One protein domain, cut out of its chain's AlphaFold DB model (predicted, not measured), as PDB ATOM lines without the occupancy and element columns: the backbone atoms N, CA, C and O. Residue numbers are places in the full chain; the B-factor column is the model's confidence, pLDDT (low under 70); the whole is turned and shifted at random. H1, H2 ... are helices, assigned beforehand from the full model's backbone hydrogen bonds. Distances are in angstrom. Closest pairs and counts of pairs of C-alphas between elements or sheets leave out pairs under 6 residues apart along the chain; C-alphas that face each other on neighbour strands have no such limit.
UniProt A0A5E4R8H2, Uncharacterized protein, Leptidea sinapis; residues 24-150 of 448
ATOM      1  N   LEU A  24      -6.922  25.543 -48.443       31.59
ATOM      2  CA  LEU A  24      -7.387  26.144 -47.191       31.59
ATOM      3  C   LEU A  24      -6.247  26.301 -46.165       31.59
ATOM      4  O   LEU A  24      -6.507  26.413 -44.969       31.59
ATOM      5  N   LEU A  25      -4.976  26.313 -46.595       33.03
ATOM      6  CA  LEU A  25      -3.865  26.610 -45.685       33.03
ATOM      7  C   LEU A  25      -4.049  28.022 -45.082       33.03
ATOM      8  O   LEU A  25      -4.057  29.011 -45.823       33.03
ATOM      9  N   PRO A  26      -4.182  28.149 -43.747       37.09
ATOM     10  CA  PRO A  26      -4.567  29.384 -43.082       37.09
ATOM     11  C   PRO A  26      -3.364  30.331 -42.958       37.09
ATOM     12  O   PRO A  26      -2.869  30.614 -41.871       37.09
ATOM     13  N   VAL A  27      -2.919  30.913 -44.073       39.69
ATOM     14  CA  VAL A  27      -2.033  32.101 -44.087       39.69
ATOM     15  C   VAL A  27      -2.876  33.387 -43.928       39.69
ATOM     16  O   VAL A  27      -2.507  34.494 -44.319       39.69
ATOM     17  N   SER A  28      -4.087  33.253 -43.384       43.47
ATOM     18  CA  SER A  28      -5.243  33.907 -43.997       43.47
ATOM     19  C   SER A  28      -5.717  35.198 -43.329       43.47
ATOM     20  O   SER A  28      -6.843  35.585 -43.496       43.47
ATOM     21  N   SER A  29      -4.920  35.964 -42.597       43.88
ATOM     22  CA  SER A  29      -5.291  37.371 -42.335       43.88
ATOM     23  C   SER A  29      -4.071  38.161 -41.953       43.88
ATOM     24  O   SER A  29      -3.734  38.310 -40.786       43.88
ATOM     25  N   MET A  30      -3.411  38.719 -42.961       47.88
ATOM     26  CA  MET A  30      -2.214  39.547 -42.792       47.88
ATOM     27  C   MET A  30      -2.458  40.815 -41.957       47.88
ATOM     28  O   MET A  30      -1.509  41.514 -41.625       47.88
ATOM     29  N   LEU A  31      -3.695  41.048 -41.494       47.16
ATOM     30  CA  LEU A  31      -3.983  41.920 -40.356       47.16
ATOM     31  C   LEU A  31      -3.148  41.590 -39.106       47.16
ATOM     32  O   LEU A  31      -2.880  42.482 -38.301       47.16
ATOM     33  N   TRP A  32      -2.739  40.325 -38.943       51.25
ATOM     34  CA  TRP A  32      -1.843  39.903 -37.871       51.25
ATOM     35  C   TRP A  32      -0.485  40.600 -37.960       51.25
ATOM     36  O   TRP A  32       0.033  40.996 -36.924       51.25
ATOM     37  N   ARG A  33       0.063  40.810 -39.167       53.47
ATOM     38  CA  ARG A  33       1.381  41.430 -39.359       53.47
ATOM     39  C   ARG A  33       1.409  42.819 -38.742       53.47
ATOM     40  O   ARG A  33       2.311  43.123 -37.975       53.47
ATOM     41  N   HIS A  34       0.398  43.631 -39.042       56.16
ATOM     42  CA  HIS A  34       0.276  44.977 -38.485       56.16
ATOM     43  C   HIS A  34       0.215  44.936 -36.977       56.16
ATOM     44  O   HIS A  34       1.013  45.573 -36.316       56.16
ATOM     45  N   LYS A  35      -0.698  44.136 -36.430       57.62
ATOM     46  CA  LYS A  35      -0.924  44.097 -34.989       57.62
ATOM     47  C   LYS A  35       0.295  43.560 -34.242       57.62
ATOM     48  O   LYS A  35       0.662  44.142 -33.233       57.62
ATOM     49  N   VAL A  36       0.957  42.522 -34.754       58.50
ATOM     50  CA  VAL A  36       2.189  41.966 -34.174       58.50
ATOM     51  C   VAL A  36       3.352  42.951 -34.299       58.50
ATOM     52  O   VAL A  36       4.018  43.190 -33.303       58.50
ATOM     53  N   SER A  37       3.559  43.591 -35.454       59.19
ATOM     54  CA  SER A  37       4.591  44.632 -35.613       59.19
ATOM     55  C   SER A  37       4.323  45.836 -34.697       59.19
ATOM     56  O   SER A  37       5.229  46.325 -34.034       59.19
ATOM     57  N   THR A  38       3.065  46.260 -34.550       58.06
ATOM     58  CA  THR A  38       2.633  47.305 -33.606       58.06
ATOM     59  C   THR A  38       2.902  46.910 -32.146       58.06
ATOM     60  O   THR A  38       3.408  47.728 -31.382       58.06
ATOM     61  N   ILE A  39       2.645  45.652 -31.769       61.09
ATOM     62  CA  ILE A  39       2.971  45.113 -30.438       61.09
ATOM     63  C   ILE A  39       4.488  45.086 -30.209       61.09
ATOM     64  O   ILE A  39       4.955  45.508 -29.155       61.09
ATOM     65  N   LEU A  40       5.267  44.645 -31.199       59.81
ATOM     66  CA  LEU A  40       6.730  44.568 -31.125       59.81
ATOM     67  C   LEU A  40       7.400  45.947 -31.101       59.81
ATOM     68  O   LEU A  40       8.464  46.096 -30.507       59.81
ATOM     69  N   ARG A  41       6.746  46.964 -31.672       57.19
ATOM     70  CA  ARG A  41       7.118  48.385 -31.574       57.19
ATOM     71  C   ARG A  41       6.623  49.062 -30.281       57.19
ATOM     72  O   ARG A  41       6.795  50.266 -30.131       57.19
ATOM     73  N   GLY A  42       6.029  48.310 -29.348       51.44
ATOM     74  CA  GLY A  42       5.711  48.769 -27.987       51.44
ATOM     75  C   GLY A  42       4.249  49.159 -27.725       51.44
ATOM     76  O   GLY A  42       3.916  49.582 -26.616       51.44
ATOM     77  N   VAL A  43       3.339  49.011 -28.695       53.47
ATOM     78  CA  VAL A  43       1.909  49.323 -28.510       53.47
ATOM     79  C   VAL A  43       1.135  48.059 -28.115       53.47
ATOM     80  O   VAL A  43       0.807  47.205 -28.939       53.47
ATOM     81  N   HIS A  44       0.804  47.944 -26.828       53.84
ATOM     82  CA  HIS A  44       0.126  46.769 -26.266       53.84
ATOM     83  C   HIS A  44      -1.376  46.722 -26.579       53.84
ATOM     84  O   HIS A  44      -2.171  47.461 -25.999       53.84
ATOM     85  N   LEU A  45      -1.783  45.764 -27.414       56.50
ATOM     86  CA  LEU A  45      -3.185  45.435 -27.697       56.50
ATOM     87  C   LEU A  45      -3.634  44.236 -26.844       56.50
ATOM     88  O   LEU A  45      -3.614  43.090 -27.299       56.50
ATOM     89  N   LYS A  46      -4.029  44.489 -25.586       52.81
ATOM     90  CA  LYS A  46      -4.313  43.438 -24.582       52.81
ATOM     91  C   LYS A  46      -5.392  42.433 -24.994       52.81
ATOM     92  O   LYS A  46      -5.284  41.270 -24.623       52.81
ATOM     93  N   GLU A  47      -6.398  42.843 -25.765       54.44
ATOM     94  CA  GLU A  47      -7.500  41.965 -26.188       54.44
ATOM     95  C   GLU A  47      -7.098  40.982 -27.303       54.44
ATOM     96  O   GLU A  47      -7.719  39.931 -27.460       54.44
ATOM     97  N   TYR A  48      -6.023  41.278 -28.042       54.12
ATOM     98  CA  TYR A  48      -5.660  40.555 -29.264       54.12
ATOM     99  C   TYR A  48      -4.855  39.268 -29.013       54.12
ATOM    100  O   TYR A  48      -4.921  38.342 -29.813       54.12
ATOM    101  N   LEU A  49      -4.145  39.177 -27.885       56.22
ATOM    102  CA  LEU A  49      -3.290  38.037 -27.507       56.22
ATOM    103  C   LEU A  49      -3.935  37.113 -26.454       56.22
ATOM    104  O   LEU A  49      -3.241  36.403 -25.728       56.22
ATOM    105  N   THR A  50      -5.262  37.150 -26.302       59.69
ATOM    106  CA  THR A  50      -5.964  36.383 -25.259       59.69
ATOM    107  C   THR A  50      -6.344  34.972 -25.710       59.69
ATOM    108  O   THR A  50      -6.645  34.730 -26.876       59.69
ATOM    109  N   PHE A  51      -6.421  34.041 -24.752       53.88
ATOM    110  CA  PHE A  51      -6.910  32.670 -24.966       53.88
ATOM    111  C   PHE A  51      -8.317  32.638 -25.592       53.88
ATOM    112  O   PHE A  51      -8.607  31.823 -26.464       53.88
ATOM    113  N   ARG A  52      -9.176  33.596 -25.224       47.38
ATOM    114  CA  ARG A  52     -10.535  33.733 -25.767       47.38
ATOM    115  C   ARG A  52     -10.543  34.032 -27.274       47.38
ATOM    116  O   ARG A  52     -11.450  33.603 -27.984       47.38
ATOM    117  N   ALA A  53      -9.516  34.717 -27.778       52.50
ATOM    118  CA  ALA A  53      -9.330  34.965 -29.205       52.50
ATOM    119  C   ALA A  53      -8.718  33.764 -29.958       52.50
ATOM    120  O   ALA A  53      -8.945  33.647 -31.159       52.50
ATOM    121  N   LEU A  54      -8.005  32.858 -29.270       52.69
ATOM    122  CA  LEU A  54      -7.506  31.593 -29.834       52.69
ATOM    123  C   LEU A  54      -8.653  30.597 -30.085       52.69
ATOM    124  O   LEU A  54      -8.703  29.966 -31.133       52.69
ATOM    125  N   VAL A  55      -9.597  30.490 -29.144       40.75
ATOM    126  CA  VAL A  55     -10.732  29.546 -29.221       40.75
ATOM    127  C   VAL A  55     -11.791  29.983 -30.243       40.75
ATOM    128  O   VAL A  55     -12.426  29.146 -30.873       40.75
ATOM    129  N   SER A  56     -11.974  31.292 -30.442       33.16
ATOM    130  CA  SER A  56     -13.051  31.847 -31.281       33.16
ATOM    131  C   SER A  56     -12.679  32.091 -32.748       33.16
ATOM    132  O   SER A  56     -13.541  32.460 -33.543       33.16
ATOM    133  N   LYS A  57     -11.406  31.940 -33.136       42.06
ATOM    134  CA  LYS A  57     -10.941  32.183 -34.508       42.06
ATOM    135  C   LYS A  57      -9.926  31.121 -34.920       42.06
ATOM    136  O   LYS A  57      -8.783  31.160 -34.472       42.06
ATOM    137  N   VAL A  58     -10.301  30.263 -35.872       42.22
ATOM    138  CA  VAL A  58      -9.347  29.482 -36.681       42.22
ATOM    139  C   VAL A  58      -8.623  30.472 -37.603       42.22
ATOM    140  O   VAL A  58      -9.003  30.717 -38.745       42.22
ATOM    141  N   GLY A  59      -7.681  31.202 -37.013       51.47
ATOM    142  CA  GLY A  59      -7.016  32.350 -37.609       51.47
ATOM    143  C   GLY A  59      -5.707  32.000 -38.326       51.47
ATOM    144  O   GLY A  59      -5.364  30.836 -38.498       51.47
ATOM    145  N   PRO A  60      -4.938  33.018 -38.740       66.31
ATOM    146  CA  PRO A  60      -3.664  32.849 -39.441       66.31
ATOM    147  C   PRO A  60      -2.651  32.102 -38.579       66.31
ATOM    148  O   PRO A  60      -2.499  32.438 -37.403       66.31
ATOM    149  N   SER A  61      -1.893  31.180 -39.170       74.62
ATOM    150  CA  SER A  61      -0.861  30.379 -38.489       74.62
ATOM    151  C   SER A  61       0.077  31.202 -37.599       74.62
ATOM    152  O   SER A  61       0.359  30.826 -36.465       74.62
ATOM    153  N   VAL A  62       0.522  32.362 -38.084       76.50
ATOM    154  CA  VAL A  62       1.455  33.235 -37.367       76.50
ATOM    155  C   VAL A  62       0.819  33.893 -36.152       76.50
ATOM    156  O   VAL A  62       1.449  34.063 -35.106       76.50
ATOM    157  N   HIS A  63      -0.459  34.226 -36.271       74.44
ATOM    158  CA  HIS A  63      -1.227  34.767 -35.169       74.44
ATOM    159  C   HIS A  63      -1.447  33.711 -34.082       74.44
ATOM    160  O   HIS A  63      -1.218  33.988 -32.908       74.44
ATOM    161  N   ILE A  64      -1.799  32.486 -34.485       80.25
ATOM    162  CA  ILE A  64      -1.939  31.342 -33.577       80.25
ATOM    163  C   ILE A  64      -0.606  31.065 -32.873       80.25
ATOM    164  O   ILE A  64      -0.577  30.952 -31.651       80.25
ATOM    165  N   ALA A  65       0.510  31.044 -33.606       85.06
ATOM    166  CA  ALA A  65       1.837  30.860 -33.022       85.06
ATOM    167  C   ALA A  65       2.163  31.946 -31.981       85.06
ATOM    168  O   ALA A  65       2.645  31.634 -30.894       85.06
ATOM    169  N   SER A  66       1.835  33.211 -32.270       82.75
ATOM    170  CA  SER A  66       2.041  34.342 -31.349       82.75
ATOM    171  C   SER A  66       1.175  34.238 -30.086       82.75
ATOM    172  O   SER A  66       1.635  34.555 -28.986       82.75
ATOM    173  N   MET A  67      -0.066  33.755 -30.216       81.69
ATOM    174  CA  MET A  67      -0.955  33.476 -29.083       81.69
ATOM    175  C   MET A  67      -0.415  32.341 -28.213       81.69
ATOM    176  O   MET A  67      -0.304  32.507 -27.002       81.69
ATOM    177  N   VAL A  68      -0.029  31.217 -28.825       85.12
ATOM    178  CA  VAL A  68       0.554  30.064 -28.122       85.12
ATOM    179  C   VAL A  68       1.824  30.472 -27.384       85.12
ATOM    180  O   VAL A  68       1.958  30.187 -26.197       85.12
ATOM    181  N   ALA A  69       2.715  31.215 -28.040       86.62
ATOM    182  CA  ALA A  69       3.917  31.739 -27.408       86.62
ATOM    183  C   ALA A  69       3.585  32.625 -26.203       86.62
ATOM    184  O   ALA A  69       4.156  32.442 -25.136       86.62
ATOM    185  N   THR A  70       2.608  33.526 -26.316       82.75
ATOM    186  CA  THR A  70       2.203  34.404 -25.203       82.75
ATOM    187  C   THR A  70       1.601  33.632 -24.029       82.75
ATOM    188  O   THR A  70       1.851  33.973 -22.873       82.75
ATOM    189  N   LEU A  71       0.830  32.578 -24.303       83.62
ATOM    190  CA  LEU A  71       0.285  31.701 -23.266       83.62
ATOM    191  C   LEU A  71       1.398  30.908 -22.569       83.62
ATOM    192  O   LEU A  71       1.411  30.856 -21.343       83.62
ATOM    193  N   LEU A  72       2.371  30.380 -23.320       84.12
ATOM    194  CA  LEU A  72       3.561  29.717 -22.768       84.12
ATOM    195  C   LEU A  72       4.414  30.685 -21.927       84.12
ATOM    196  O   LEU A  72       4.788  30.343 -20.811       84.12
ATOM    197  N   SER A  73       4.619  31.912 -22.423       82.56
ATOM    198  CA  SER A  73       4.875  33.159 -21.668       82.56
ATOM    199  C   SER A  73       4.349  33.128 -20.247       82.56
ATOM    200  O   SER A  73       5.074  32.943 -19.272       82.56
ATOM    201  N   ARG A  74       3.035  33.302 -20.170       79.19
ATOM    202  CA  ARG A  74       2.321  33.484 -18.912       79.19
ATOM    203  C   ARG A  74       2.389  32.260 -18.012       79.19
ATOM    204  O   ARG A  74       2.476  32.420 -16.800       79.19
ATOM    205  N   LEU A  75       2.372  31.058 -18.588       80.69
ATOM    206  CA  LEU A  75       2.510  29.817 -17.828       80.69
ATOM    207  C   LEU A  75       3.878  29.746 -17.146       80.69
ATOM    208  O   LEU A  75       3.940  29.553 -15.939       80.69
ATOM    209  N   VAL A  76       4.968  29.980 -17.880       78.38
ATOM    210  CA  VAL A  76       6.330  29.924 -17.323       78.38
ATOM    211  C   VAL A  76       6.558  31.025 -16.282       78.38
ATOM    212  O   VAL A  76       7.104  30.753 -15.211       78.38
ATOM    213  N   THR A  77       6.096  32.252 -16.539       72.81
ATOM    214  CA  THR A  77       6.220  33.364 -15.577       72.81
ATOM    215  C   THR A  77       5.326  33.195 -14.350       72.81
ATOM    216  O   THR A  77       5.623  33.761 -13.306       72.81
ATOM    217  N   SER A  78       4.252  32.402 -14.435       70.69
ATOM    218  CA  SER A  78       3.437  32.052 -13.265       70.69
ATOM    219  C   SER A  78       4.198  31.171 -12.268       70.69
ATOM    220  O   SER A  78       3.893  31.225 -11.079       70.69
ATOM    221  N   PHE A  79       5.168  30.371 -12.726       66.75
ATOM    222  CA  PHE A  79       5.998  29.521 -11.863       66.75
ATOM    223  C   PHE A  79       7.258  30.235 -11.358       66.75
ATOM    224  O   PHE A  79       7.694  29.988 -10.237       66.75
ATOM    225  N   GLN A  80       7.831  31.142 -12.154       59.97
ATOM    226  CA  GLN A  80       8.923  32.020 -11.727       59.97
ATOM    227  C   GLN A  80       8.380  33.415 -11.431       59.97
ATOM    228  O   GLN A  80       8.432  34.318 -12.267       59.97
ATOM    229  N   GLY A  81       7.845  33.592 -10.222       55.34
ATOM    230  CA  GLY A  81       7.474  34.917  -9.745       55.34
ATOM    231  C   GLY A  81       8.676  35.865  -9.816       55.34
ATOM    232  O   GLY A  81       9.745  35.528  -9.314       55.34
ATOM    233  N   ILE A  82       8.450  37.064 -10.374       53.19
ATOM    234  CA  ILE A  82       9.236  38.307 -10.183       53.19
ATOM    235  C   ILE A  82      10.080  38.823 -11.384       53.19
ATOM    236  O   ILE A  82      10.736  39.846 -11.240       53.19
ATOM    237  N   TYR A  83       9.999  38.297 -12.618       48.69
ATOM    238  CA  TYR A  83      10.631  39.005 -13.766       48.69
ATOM    239  C   TYR A  83       9.833  38.945 -15.086       48.69
ATOM    240  O   TYR A  83      10.150  38.184 -16.001       48.69
ATOM    241  N   GLU A  84       8.809  39.798 -15.220       57.16
ATOM    242  CA  GLU A  84       8.250  40.156 -16.533       57.16
ATOM    243  C   GLU A  84       9.161  41.201 -17.198       57.16
ATOM    244  O   GLU A  84       9.080  42.392 -16.911       57.16
ATOM    245  N   ASN A  85      10.040  40.754 -18.098       65.31
ATOM    246  CA  ASN A  85      10.782  41.656 -18.978       65.31
ATOM    247  C   ASN A  85      10.030  41.828 -20.296       65.31
ATOM    248  O   ASN A  85       9.918  40.880 -21.074       65.31
ATOM    249  N   GLU A  86       9.602  43.058 -20.583       67.19
ATOM    250  CA  GLU A  86       8.953  43.431 -21.848       67.19
ATOM    251  C   GLU A  86       9.813  43.059 -23.067       67.19
ATOM    252  O   GLU A  86       9.303  42.573 -24.079       67.19
ATOM    253  N   SER A  87      11.138  43.183 -22.931       71.88
ATOM    254  CA  SER A  87      12.088  42.763 -23.959       71.88
ATOM    255  C   SER A  87      11.936  41.281 -24.300       71.88
ATOM    256  O   SER A  87      11.771  40.957 -25.471       71.88
ATOM    257  N   ARG A  88      11.882  40.384 -23.304       75.25
ATOM    258  CA  ARG A  88      11.740  38.929 -23.508       75.25
ATOM    259  C   ARG A  88      10.429  38.551 -24.190       75.25
ATOM    260  O   ARG A  88      10.427  37.647 -25.023       75.25
ATOM    261  N   THR A  89       9.334  39.236 -23.867       77.88
ATOM    262  CA  THR A  89       8.048  39.028 -24.548       77.88
ATOM    263  C   THR A  89       8.167  39.367 -26.034       77.88
ATOM    264  O   THR A  89       7.704  38.595 -26.871       77.88
ATOM    265  N   SER A  90       8.844  40.470 -26.365       75.38
ATOM    266  CA  SER A  90       9.121  40.860 -27.751       75.38
ATOM    267  C   SER A  90      10.037  39.849 -28.466       75.38
ATOM    268  O   SER A  90       9.707  39.391 -29.561       75.38
ATOM    269  N   GLU A  91      11.118  39.387 -27.811       84.62
ATOM    270  CA  GLU A  91      12.017  38.351 -28.361       84.62
ATOM    271  C   GLU A  91      11.254  37.055 -28.689       84.62
ATOM    272  O   GLU A  91      11.469  36.430 -29.730       84.62
ATOM    273  N   MET A  92      10.338  36.649 -27.807       85.88
ATOM    274  CA  MET A  92       9.559  35.431 -27.988       85.88
ATOM    275  C   MET A  92       8.483  35.575 -29.070       85.88
ATOM    276  O   MET A  92       8.284  34.648 -29.854       85.88
ATOM    277  N   LEU A  93       7.808  36.723 -29.153       83.75
ATOM    278  CA  LEU A  93       6.840  37.004 -30.217       83.75
ATOM    279  C   LEU A  93       7.506  36.994 -31.600       83.75
ATOM    280  O   LEU A  93       6.934  36.461 -32.552       83.75
ATOM    281  N   ALA A  94       8.738  37.493 -31.711       85.06
ATOM    282  CA  ALA A  94       9.518  37.398 -32.941       85.06
ATOM    283  C   ALA A  94       9.864  35.944 -33.321       85.06
ATOM    284  O   ALA A  94       9.755  35.560 -34.490       85.06
ATOM    285  N   ALA A  95      10.227  35.101 -32.347       89.56
ATOM    286  CA  ALA A  95      10.448  33.674 -32.590       89.56
ATOM    287  C   ALA A  95       9.150  32.954 -33.001       89.56
ATOM    288  O   ALA A  95       9.143  32.170 -33.948       89.56
ATOM    289  N   ALA A  96       8.031  33.276 -32.350       89.19
ATOM    290  CA  ALA A  96       6.711  32.749 -32.688       89.19
ATOM    291  C   ALA A  96       6.279  33.137 -34.108       89.19
ATOM    292  O   ALA A  96       5.708  32.320 -34.832       89.19
ATOM    293  N   CYS A  97       6.612  34.362 -34.528       86.19
ATOM    294  CA  CYS A  97       6.395  34.821 -35.891       86.19
ATOM    295  C   CYS A  97       7.155  33.954 -36.906       86.19
ATOM    296  O   CYS A  97       6.554  33.451 -37.857       86.19
ATOM    297  N   ALA A  98       8.440  33.687 -36.652       88.50
ATOM    298  CA  ALA A  98       9.254  32.817 -37.499       88.50
ATOM    299  C   ALA A  98       8.688  31.390 -37.590       88.50
ATOM    300  O   ALA A  98       8.565  30.844 -38.687       88.50
ATOM    301  N   VAL A  99       8.281  30.809 -36.455       90.44
ATOM    302  CA  VAL A  99       7.672  29.469 -36.383       90.44
ATOM    303  C   VAL A  99       6.362  29.404 -37.164       90.44
ATOM    304  O   VAL A  99       6.140  28.457 -37.913       90.44
ATOM    305  N   GLY A 100       5.502  30.414 -37.035       85.88
ATOM    306  CA  GLY A 100       4.223  30.451 -37.739       85.88
ATOM    307  C   GLY A 100       4.353  30.561 -39.262       85.88
ATOM    308  O   GLY A 100       3.496  30.067 -39.990       85.88
ATOM    309  N   VAL A 101       5.416  31.200 -39.755       82.44
ATOM    310  CA  VAL A 101       5.710  31.268 -41.197       82.44
ATOM    311  C   VAL A 101       6.367  29.969 -41.662       82.44
ATOM    312  O   VAL A 101       5.982  29.411 -42.692       82.44
ATOM    313  N   ALA A 102       7.314  29.448 -40.878       85.19
ATOM    314  CA  ALA A 102       7.986  28.185 -41.156       85.19
ATOM    315  C   ALA A 102       7.011  27.000 -41.194       85.19
ATOM    316  O   ALA A 102       7.188  26.123 -42.029       85.19
ATOM    317  N   SER A 103       5.958  26.988 -40.370       82.75
ATOM    318  CA  SER A 103       4.936  25.932 -40.390       82.75
ATOM    319  C   SER A 103       4.104  25.921 -41.676       82.75
ATOM    320  O   SER A 103       3.722  24.853 -42.143       82.75
ATOM    321  N   CYS A 104       3.859  27.083 -42.291       75.88
ATOM    322  CA  CYS A 104       3.086  27.177 -43.534       75.88
ATOM    323  C   CYS A 104       3.871  26.754 -44.770       75.88
ATOM    324  O   CYS A 104       3.329  26.089 -45.649       75.88
ATOM    325  N   PHE A 105       5.129  27.182 -44.855       73.81
ATOM    326  CA  PHE A 105       5.952  26.962 -46.045       73.81
ATOM    327  C   PHE A 105       6.931  25.798 -45.881       73.81
ATOM    328  O   PHE A 105       7.577  25.400 -46.849       73.81
ATOM    329  N   ALA A 106       7.045  25.245 -44.668       76.31
ATOM    330  CA  ALA A 106       8.043  24.247 -44.291       76.31
ATOM    331  C   ALA A 106       9.467  24.661 -44.717       76.31
ATOM    332  O   ALA A 106      10.263  23.833 -45.162       76.31
ATOM    333  N   ALA A 107       9.752  25.964 -44.592       79.94
ATOM    334  CA  ALA A 107      10.987  26.627 -44.995       79.94
ATOM    335  C   ALA A 107      11.530  27.448 -43.806       79.94
ATOM    336  O   ALA A 107      11.135  28.604 -43.623       79.94
ATOM    337  N   PRO A 108      12.406  26.865 -42.964       87.00
ATOM    338  CA  PRO A 108      12.815  27.487 -41.705       87.00
ATOM    339  C   PRO A 108      13.629  28.771 -41.911       87.00
ATOM    340  O   PRO A 108      13.353  29.770 -41.254       87.00
ATOM    341  N   VAL A 109      14.566  28.784 -42.868       87.50
ATOM    342  CA  VAL A 109      15.390  29.969 -43.187       87.50
ATOM    343  C   VAL A 109      14.510  31.138 -43.642       87.50
ATOM    344  O   VAL A 109      14.592  32.233 -43.087       87.50
ATOM    345  N   GLY A 110      13.603  30.888 -44.594       82.38
ATOM    346  CA  GLY A 110      12.678  31.906 -45.101       82.38
ATOM    347  C   GLY A 110      11.740  32.453 -44.022       82.38
ATOM    348  O   GLY A 110      11.503  33.657 -43.970       82.38
ATOM    349  N   GLY A 111      11.256  31.596 -43.114       83.81
ATOM    350  CA  GLY A 111      10.396  32.021 -42.005       83.81
ATOM    351  C   GLY A 111      11.086  32.969 -41.024       83.81
ATOM    352  O   GLY A 111      10.479  33.937 -40.570       83.81
ATOM    353  N   VAL A 112      12.367  32.736 -40.729       88.50
ATOM    354  CA  VAL A 112      13.144  33.591 -39.818       88.50
ATOM    355  C   VAL A 112      13.515  34.910 -40.478       88.50
ATOM    356  O   VAL A 112      13.332  35.949 -39.852       88.50
ATOM    357  N   LEU A 113      13.966  34.893 -41.738       86.94
ATOM    358  CA  LEU A 113      14.266  36.117 -42.491       86.94
ATOM    359  C   LEU A 113      13.028  37.007 -42.623       86.94
ATOM    360  O   LEU A 113      13.091  38.203 -42.359       86.94
ATOM    361  N   PHE A 114      11.880  36.401 -42.930       82.38
ATOM    362  CA  PHE A 114      10.605  37.106 -42.949       82.38
ATOM    363  C   PHE A 114      10.221  37.634 -41.568       82.38
ATOM    364  O   PHE A 114       9.621  38.694 -41.467       82.38
ATOM    365  N   SER A 115      10.542  36.929 -40.481       84.06
ATOM    366  CA  SER A 115      10.306  37.466 -39.141       84.06
ATOM    367  C   SER A 115      11.171  38.701 -38.884       84.06
ATOM    368  O   SER A 115      10.638  39.736 -38.492       84.06
ATOM    369  N   ILE A 116      12.473  38.650 -39.177       84.56
ATOM    370  CA  ILE A 116      13.399  39.782 -38.988       84.56
ATOM    371  C   ILE A 116      12.913  41.022 -39.737       84.56
ATOM    372  O   ILE A 116      12.817  42.096 -39.157       84.56
ATOM    373  N   GLU A 117      12.547  40.858 -41.004       78.94
ATOM    374  CA  GLU A 117      12.166  41.964 -41.882       78.94
ATOM    375  C   GLU A 117      10.880  42.687 -41.441       78.94
ATOM    376  O   GLU A 117      10.620  43.829 -41.812       78.94
ATOM    377  N   VAL A 118      10.053  42.026 -40.633       68.06
ATOM    378  CA  VAL A 118       8.674  42.446 -40.346       68.06
ATOM    379  C   VAL A 118       8.481  42.896 -38.904       68.06
ATOM    380  O   VAL A 118       7.566  43.668 -38.593       68.06
ATOM    381  N   THR A 119       9.314  42.383 -38.007       67.81
ATOM    382  CA  THR A 119       9.137  42.516 -36.563       67.81
ATOM    383  C   THR A 119       9.683  43.836 -36.039       67.81
ATOM    384  O   THR A 119       8.933  44.574 -35.402       67.81
ATOM    385  N   THR A 120      10.937  44.178 -36.336       64.50
ATOM    386  CA  THR A 120      11.597  45.389 -35.824       64.50
ATOM    387  C   THR A 120      12.723  45.859 -36.750       64.50
ATOM    388  O   THR A 120      13.320  45.069 -37.469       64.50
ATOM    389  N   THR A 121      13.047  47.154 -36.706       64.62
ATOM    390  CA  THR A 121      14.210  47.734 -37.412       64.62
ATOM    391  C   THR A 121      15.541  47.253 -36.832       64.62
ATOM    392  O   THR A 121      16.515  47.085 -37.557       64.62
ATOM    393  N   TYR A 122      15.572  46.990 -35.523       73.69
ATOM    394  CA  TYR A 122      16.718  46.432 -34.816       73.69
ATOM    395  C   TYR A 122      16.398  45.016 -34.363       73.69
ATOM    396  O   TYR A 122      15.446  44.799 -33.609       73.69
ATOM    397  N   PHE A 123      17.204  44.052 -34.800       76.94
ATOM    398  CA  PHE A 123      17.012  42.649 -34.464       76.94
ATOM    399  C   PHE A 123      18.283  42.066 -33.848       76.94
ATOM    400  O   PHE A 123      19.333  42.003 -34.483       76.94
ATOM    401  N   ALA A 124      18.204  41.635 -32.587       82.94
ATOM    402  CA  ALA A 124      19.350  41.041 -31.908       82.94
ATOM    403  C   ALA A 124      19.689  39.668 -32.511       82.94
ATOM    404  O   ALA A 124      18.836  38.782 -32.578       82.94
ATOM    405  N   VAL A 125      20.963  39.442 -32.846       86.88
ATOM    406  CA  VAL A 125      21.459  38.171 -33.421       86.88
ATOM    407  C   VAL A 125      21.146  36.966 -32.523       86.88
ATOM    408  O   VAL A 125      20.876  35.865 -32.991       86.88
ATOM    409  N   ARG A 126      21.086  37.156 -31.204       85.00
ATOM    410  CA  ARG A 126      20.671  36.094 -30.276       85.00
ATOM    411  C   ARG A 126      19.233  35.617 -30.518       85.00
ATOM    412  O   ARG A 126      18.939  34.435 -30.356       85.00
ATOM    413  N   ASN A 127      18.339  36.519 -30.919       85.44
ATOM    414  CA  ASN A 127      16.946  36.183 -31.220       85.44
ATOM    415  C   ASN A 127      16.818  35.479 -32.566       85.44
ATOM    416  O   ASN A 127      15.917  34.661 -32.736       85.44
ATOM    417  N   TYR A 128      17.771  35.715 -33.471       88.62
ATOM    418  CA  TYR A 128      17.857  35.003 -34.741       88.62
ATOM    419  C   TYR A 128      18.072  33.512 -34.508       88.62
ATOM    420  O   TYR A 128      17.273  32.706 -34.972       88.62
ATOM    421  N   TRP A 129      19.071  33.147 -33.701       90.69
ATOM    422  CA  TRP A 129      19.358  31.744 -33.387       90.69
ATOM    423  C   TRP A 129      18.193  31.032 -32.699       90.69
ATOM    424  O   TRP A 129      17.871  29.896 -33.042       90.69
ATOM    425  N   ARG A 130      17.515  31.711 -31.767       90.06
ATOM    426  CA  ARG A 130      16.335  31.165 -31.077       90.06
ATOM    427  C   ARG A 130      15.168  30.934 -32.038       90.06
ATOM    428  O   ARG A 130      14.553  29.873 -32.004       90.06
ATOM    429  N   GLY A 131      14.889  31.908 -32.908       90.00
ATOM    430  CA  GLY A 131      13.861  31.791 -33.941       90.00
ATOM    431  C   GLY A 131      14.192  30.708 -34.969       90.00
ATOM    432  O   GLY A 131      13.321  29.919 -35.322       90.00
ATOM    433  N   PHE A 132      15.454  30.622 -35.394       91.81
ATOM    434  CA  PHE A 132      15.935  29.624 -36.348       91.81
ATOM    435  C   PHE A 132      15.827  28.203 -35.815       91.81
ATOM    436  O   PHE A 132      15.255  27.344 -36.484       91.81
ATOM    437  N   PHE A 133      16.279  27.969 -34.585       93.62
ATOM    438  CA  PHE A 133      16.129  26.671 -33.938       93.62
ATOM    439  C   PHE A 133      14.653  26.251 -33.852       93.62
ATOM    440  O   PHE A 133      14.294  25.156 -34.285       93.62
ATOM    441  N   ALA A 134      13.779  27.143 -33.375       92.25
ATOM    442  CA  ALA A 134      12.352  26.857 -33.259       92.25
ATOM    443  C   ALA A 134      11.688  26.594 -34.626       92.25
ATOM    444  O   ALA A 134      10.869  25.681 -34.756       92.25
ATOM    445  N   ALA A 135      12.064  27.348 -35.663       90.88
ATOM    446  CA  ALA A 135      11.574  27.159 -37.026       90.88
ATOM    447  C   ALA A 135      12.023  25.814 -37.625       90.88
ATOM    448  O   ALA A 135      11.220  25.140 -38.271       90.88
ATOM    449  N   CYS A 136      13.269  25.391 -37.386       91.00
ATOM    450  CA  CYS A 136      13.779  24.084 -37.813       91.00
ATOM    451  C   CYS A 136      13.030  22.935 -37.134       91.00
ATOM    452  O   CYS A 136      12.571  22.023 -37.821       91.00
ATOM    453  N   VAL A 137      12.839  23.005 -35.812       92.44
ATOM    454  CA  VAL A 137      12.051  22.009 -35.066       92.44
ATOM    455  C   VAL A 137      10.625  21.934 -35.613       92.44
ATOM    456  O   VAL A 137      10.113  20.842 -35.843       92.44
ATOM    457  N   CYS A 138      10.004  23.081 -35.897       89.44
ATOM    458  CA  CYS A 138       8.674  23.134 -36.492       89.44
ATOM    459  C   CYS A 138       8.621  22.479 -37.883       89.44
ATOM    460  O   CYS A 138       7.748  21.647 -38.135       89.44
ATOM    461  N   ALA A 139       9.567  22.803 -38.770       84.75
ATOM    462  CA  ALA A 139       9.630  22.233 -40.113       84.75
ATOM    463  C   ALA A 139       9.857  20.712 -40.079       84.75
ATOM    464  O   ALA A 139       9.187  19.978 -40.807       84.75
ATOM    465  N   ILE A 140      10.751  20.232 -39.208       87.38
ATOM    466  CA  ILE A 140      11.004  18.799 -39.005       87.38
ATOM    467  C   ILE A 140       9.740  18.110 -38.487       87.38
ATOM    468  O   ILE A 140       9.312  17.111 -39.062       87.38
ATOM    469  N   MET A 141       9.101  18.668 -37.458       88.06
ATOM    470  CA  MET A 141       7.892  18.097 -36.864       88.06
ATOM    471  C   MET A 141       6.752  17.999 -37.883       88.06
ATOM    472  O   MET A 141       6.099  16.965 -37.984       88.06
ATOM    473  N   PHE A 142       6.549  19.040 -38.697       82.50
ATOM    474  CA  PHE A 142       5.525  19.044 -39.742       82.50
ATOM    475  C   PHE A 142       5.773  17.960 -40.804       82.50
ATOM    476  O   PHE A 142       4.842  17.289 -41.249       82.50
ATOM    477  N   ARG A 143       7.039  17.736 -41.184       79.88
ATOM    478  CA  ARG A 143       7.418  16.686 -42.144       79.88
ATOM    479  C   ARG A 143       7.248  15.285 -41.572       79.88
ATOM    480  O   ARG A 143       6.707  14.426 -42.261       79.88
ATOM    481  N   LEU A 144       7.678  15.063 -40.331       84.50
ATOM    482  CA  LEU A 144       7.518  13.778 -39.650       84.50
ATOM    483  C   LEU A 144       6.040  13.433 -39.461       84.50
ATOM    484  O   LEU A 144       5.643  12.301 -39.724       84.50
ATOM    485  N   LEU A 145       5.212  14.420 -39.105       82.44
ATOM    486  CA  LEU A 145       3.772  14.228 -38.955       82.44
ATOM    487  C   LEU A 145       3.096  13.841 -40.281       82.44
ATOM    488  O   LEU A 145       2.242  12.964 -40.281       82.44
ATOM    489  N   SER A 146       3.513  14.430 -41.410       78.44
ATOM    490  CA  SER A 146       2.999  14.086 -42.752       78.44
ATOM    491  C   SER A 146       3.348  12.657 -43.189       78.44
ATOM    492  O   SER A 146       2.595  12.022 -43.931       78.44
ATOM    493  N   VAL A 147       4.499  12.140 -42.747       82.75
ATOM    494  CA  VAL A 147       4.891  10.742 -42.983       82.75
ATOM    495  C   VAL A 147       4.098   9.813 -42.066       82.75
ATOM    496  O   VAL A 147       3.552   8.815 -42.530       82.75
ATOM    497  N   TRP A 148       3.970  10.169 -40.786       84.19
ATOM    498  CA  TRP A 148       3.225   9.382 -39.802       84.19
ATOM    499  C   TRP A 148       1.727   9.297 -40.117       84.19
ATOM    500  O   TRP A 148       1.122   8.242 -39.960       84.19
ATOM    501  N   SER A 149       1.133  10.369 -40.649       83.12
ATOM    502  CA  SER A 149      -0.263  10.383 -41.098       83.12
ATOM    503  C   SER A 149      -0.495   9.637 -42.420       83.12
ATOM    504  O   SER A 149      -1.605   9.672 -42.946       83.12
ATOM    505  N   GLY A 150       0.546   9.040 -43.015       77.00
ATOM    506  CA  GLY A 150       0.471   8.332 -44.295       77.00
ATOM    507  C   GLY A 150       0.220   9.226 -45.516       77.00
ATOM    508  O   GLY A 150      -0.082   8.714 -46.590       77.00
TER     509      GLY A 150
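Overview. This is residues 24 to 150 of the 448 residues of an uncharacterized protein of Leptidea sinapis (UniProt A0A5E4R8H2). One long helix, H4, runs through the core, and three helices, H3, H5 and H6, pack round it, crossing it at steep tilts. H1 packs on residues 90 to 94 of H4, and the five-residue helix H2 packs on H3, away from H4; residues 75 to 83 and residues 144 to 150 stick out of the body. The printed part has 127 residues with six named helices, H1 to H6 in order along the chain, and no named strand: the class is all helix. The whole is compact, with a radius of gyration of the C-alphas of 14.3 A and spans of 45 by 35 by 31 A.

Arrangement. H1, residues 31 to 40, touches H4, residues 86 to 105, at a shallow tilt of 28 degrees, opposite ways; their closest C-alphas, Leu 40 and Ser 90, are 5.6 A apart. H1 also touches residues 118 to 119 of H5, residues 108 to 119, with the C-alphas of Ser 37 and Thr 119 closest at 5.1 A. H2, residues 51 to 55, touches residues 64 to 71 of H3, residues 61 to 79; the closest C-alphas, Leu 54 and Ile 64, are 6.7 A apart. H3 and H4 form a helical hairpin at a steep tilt of 38 degrees, with the C-alphas of Val 62 and Gly 100 closest at 3.9 A. H1, H3 and H4 form a bundle, a group of helices side by side, though H1 and H3 are close but not clearly touching. H4 is the hub, touching four helices. H5 touches it at a steep tilt of 45 degrees, opposite ways, with the C-alphas of Ala 98 and Val 112 closest at 4.6 A. H6, residues 125 to 148, touches H4 the same way at 35.3 degrees, only just a steep tilt; the closest C-alphas, Ala 95 and Gly 131, are 4.1 A apart. H3 is apart from H5 and H6. Every O i to N i+4 pair is within hydrogen-bond range in H1, H2, H5 and H6; in H3 it is 14 of 15 and in H4 15 of 16.

Along the chain. H1 begins at C-alpha 31, (-3.983, 41.920, -40.356). From first to last C-alpha H3 measures 27.5 A, H4 29.4 A, H5 16.3 A and H6 34.7 A. H4 begins at C-alpha 86, (8.953, 43.431, -21.848), and H6 ends at C-alpha 148, (3.225, 9.382, -39.802).

Size, cuts and confidence. The two C-alphas farthest apart, Ile 82 and Gly 150, are 46.2 A apart. The printed part has no cut and no long link. The mean pLDDT of the printed part is 71.7; residues 24 to 60, 79 to 86 and 118 to 121 are under 70.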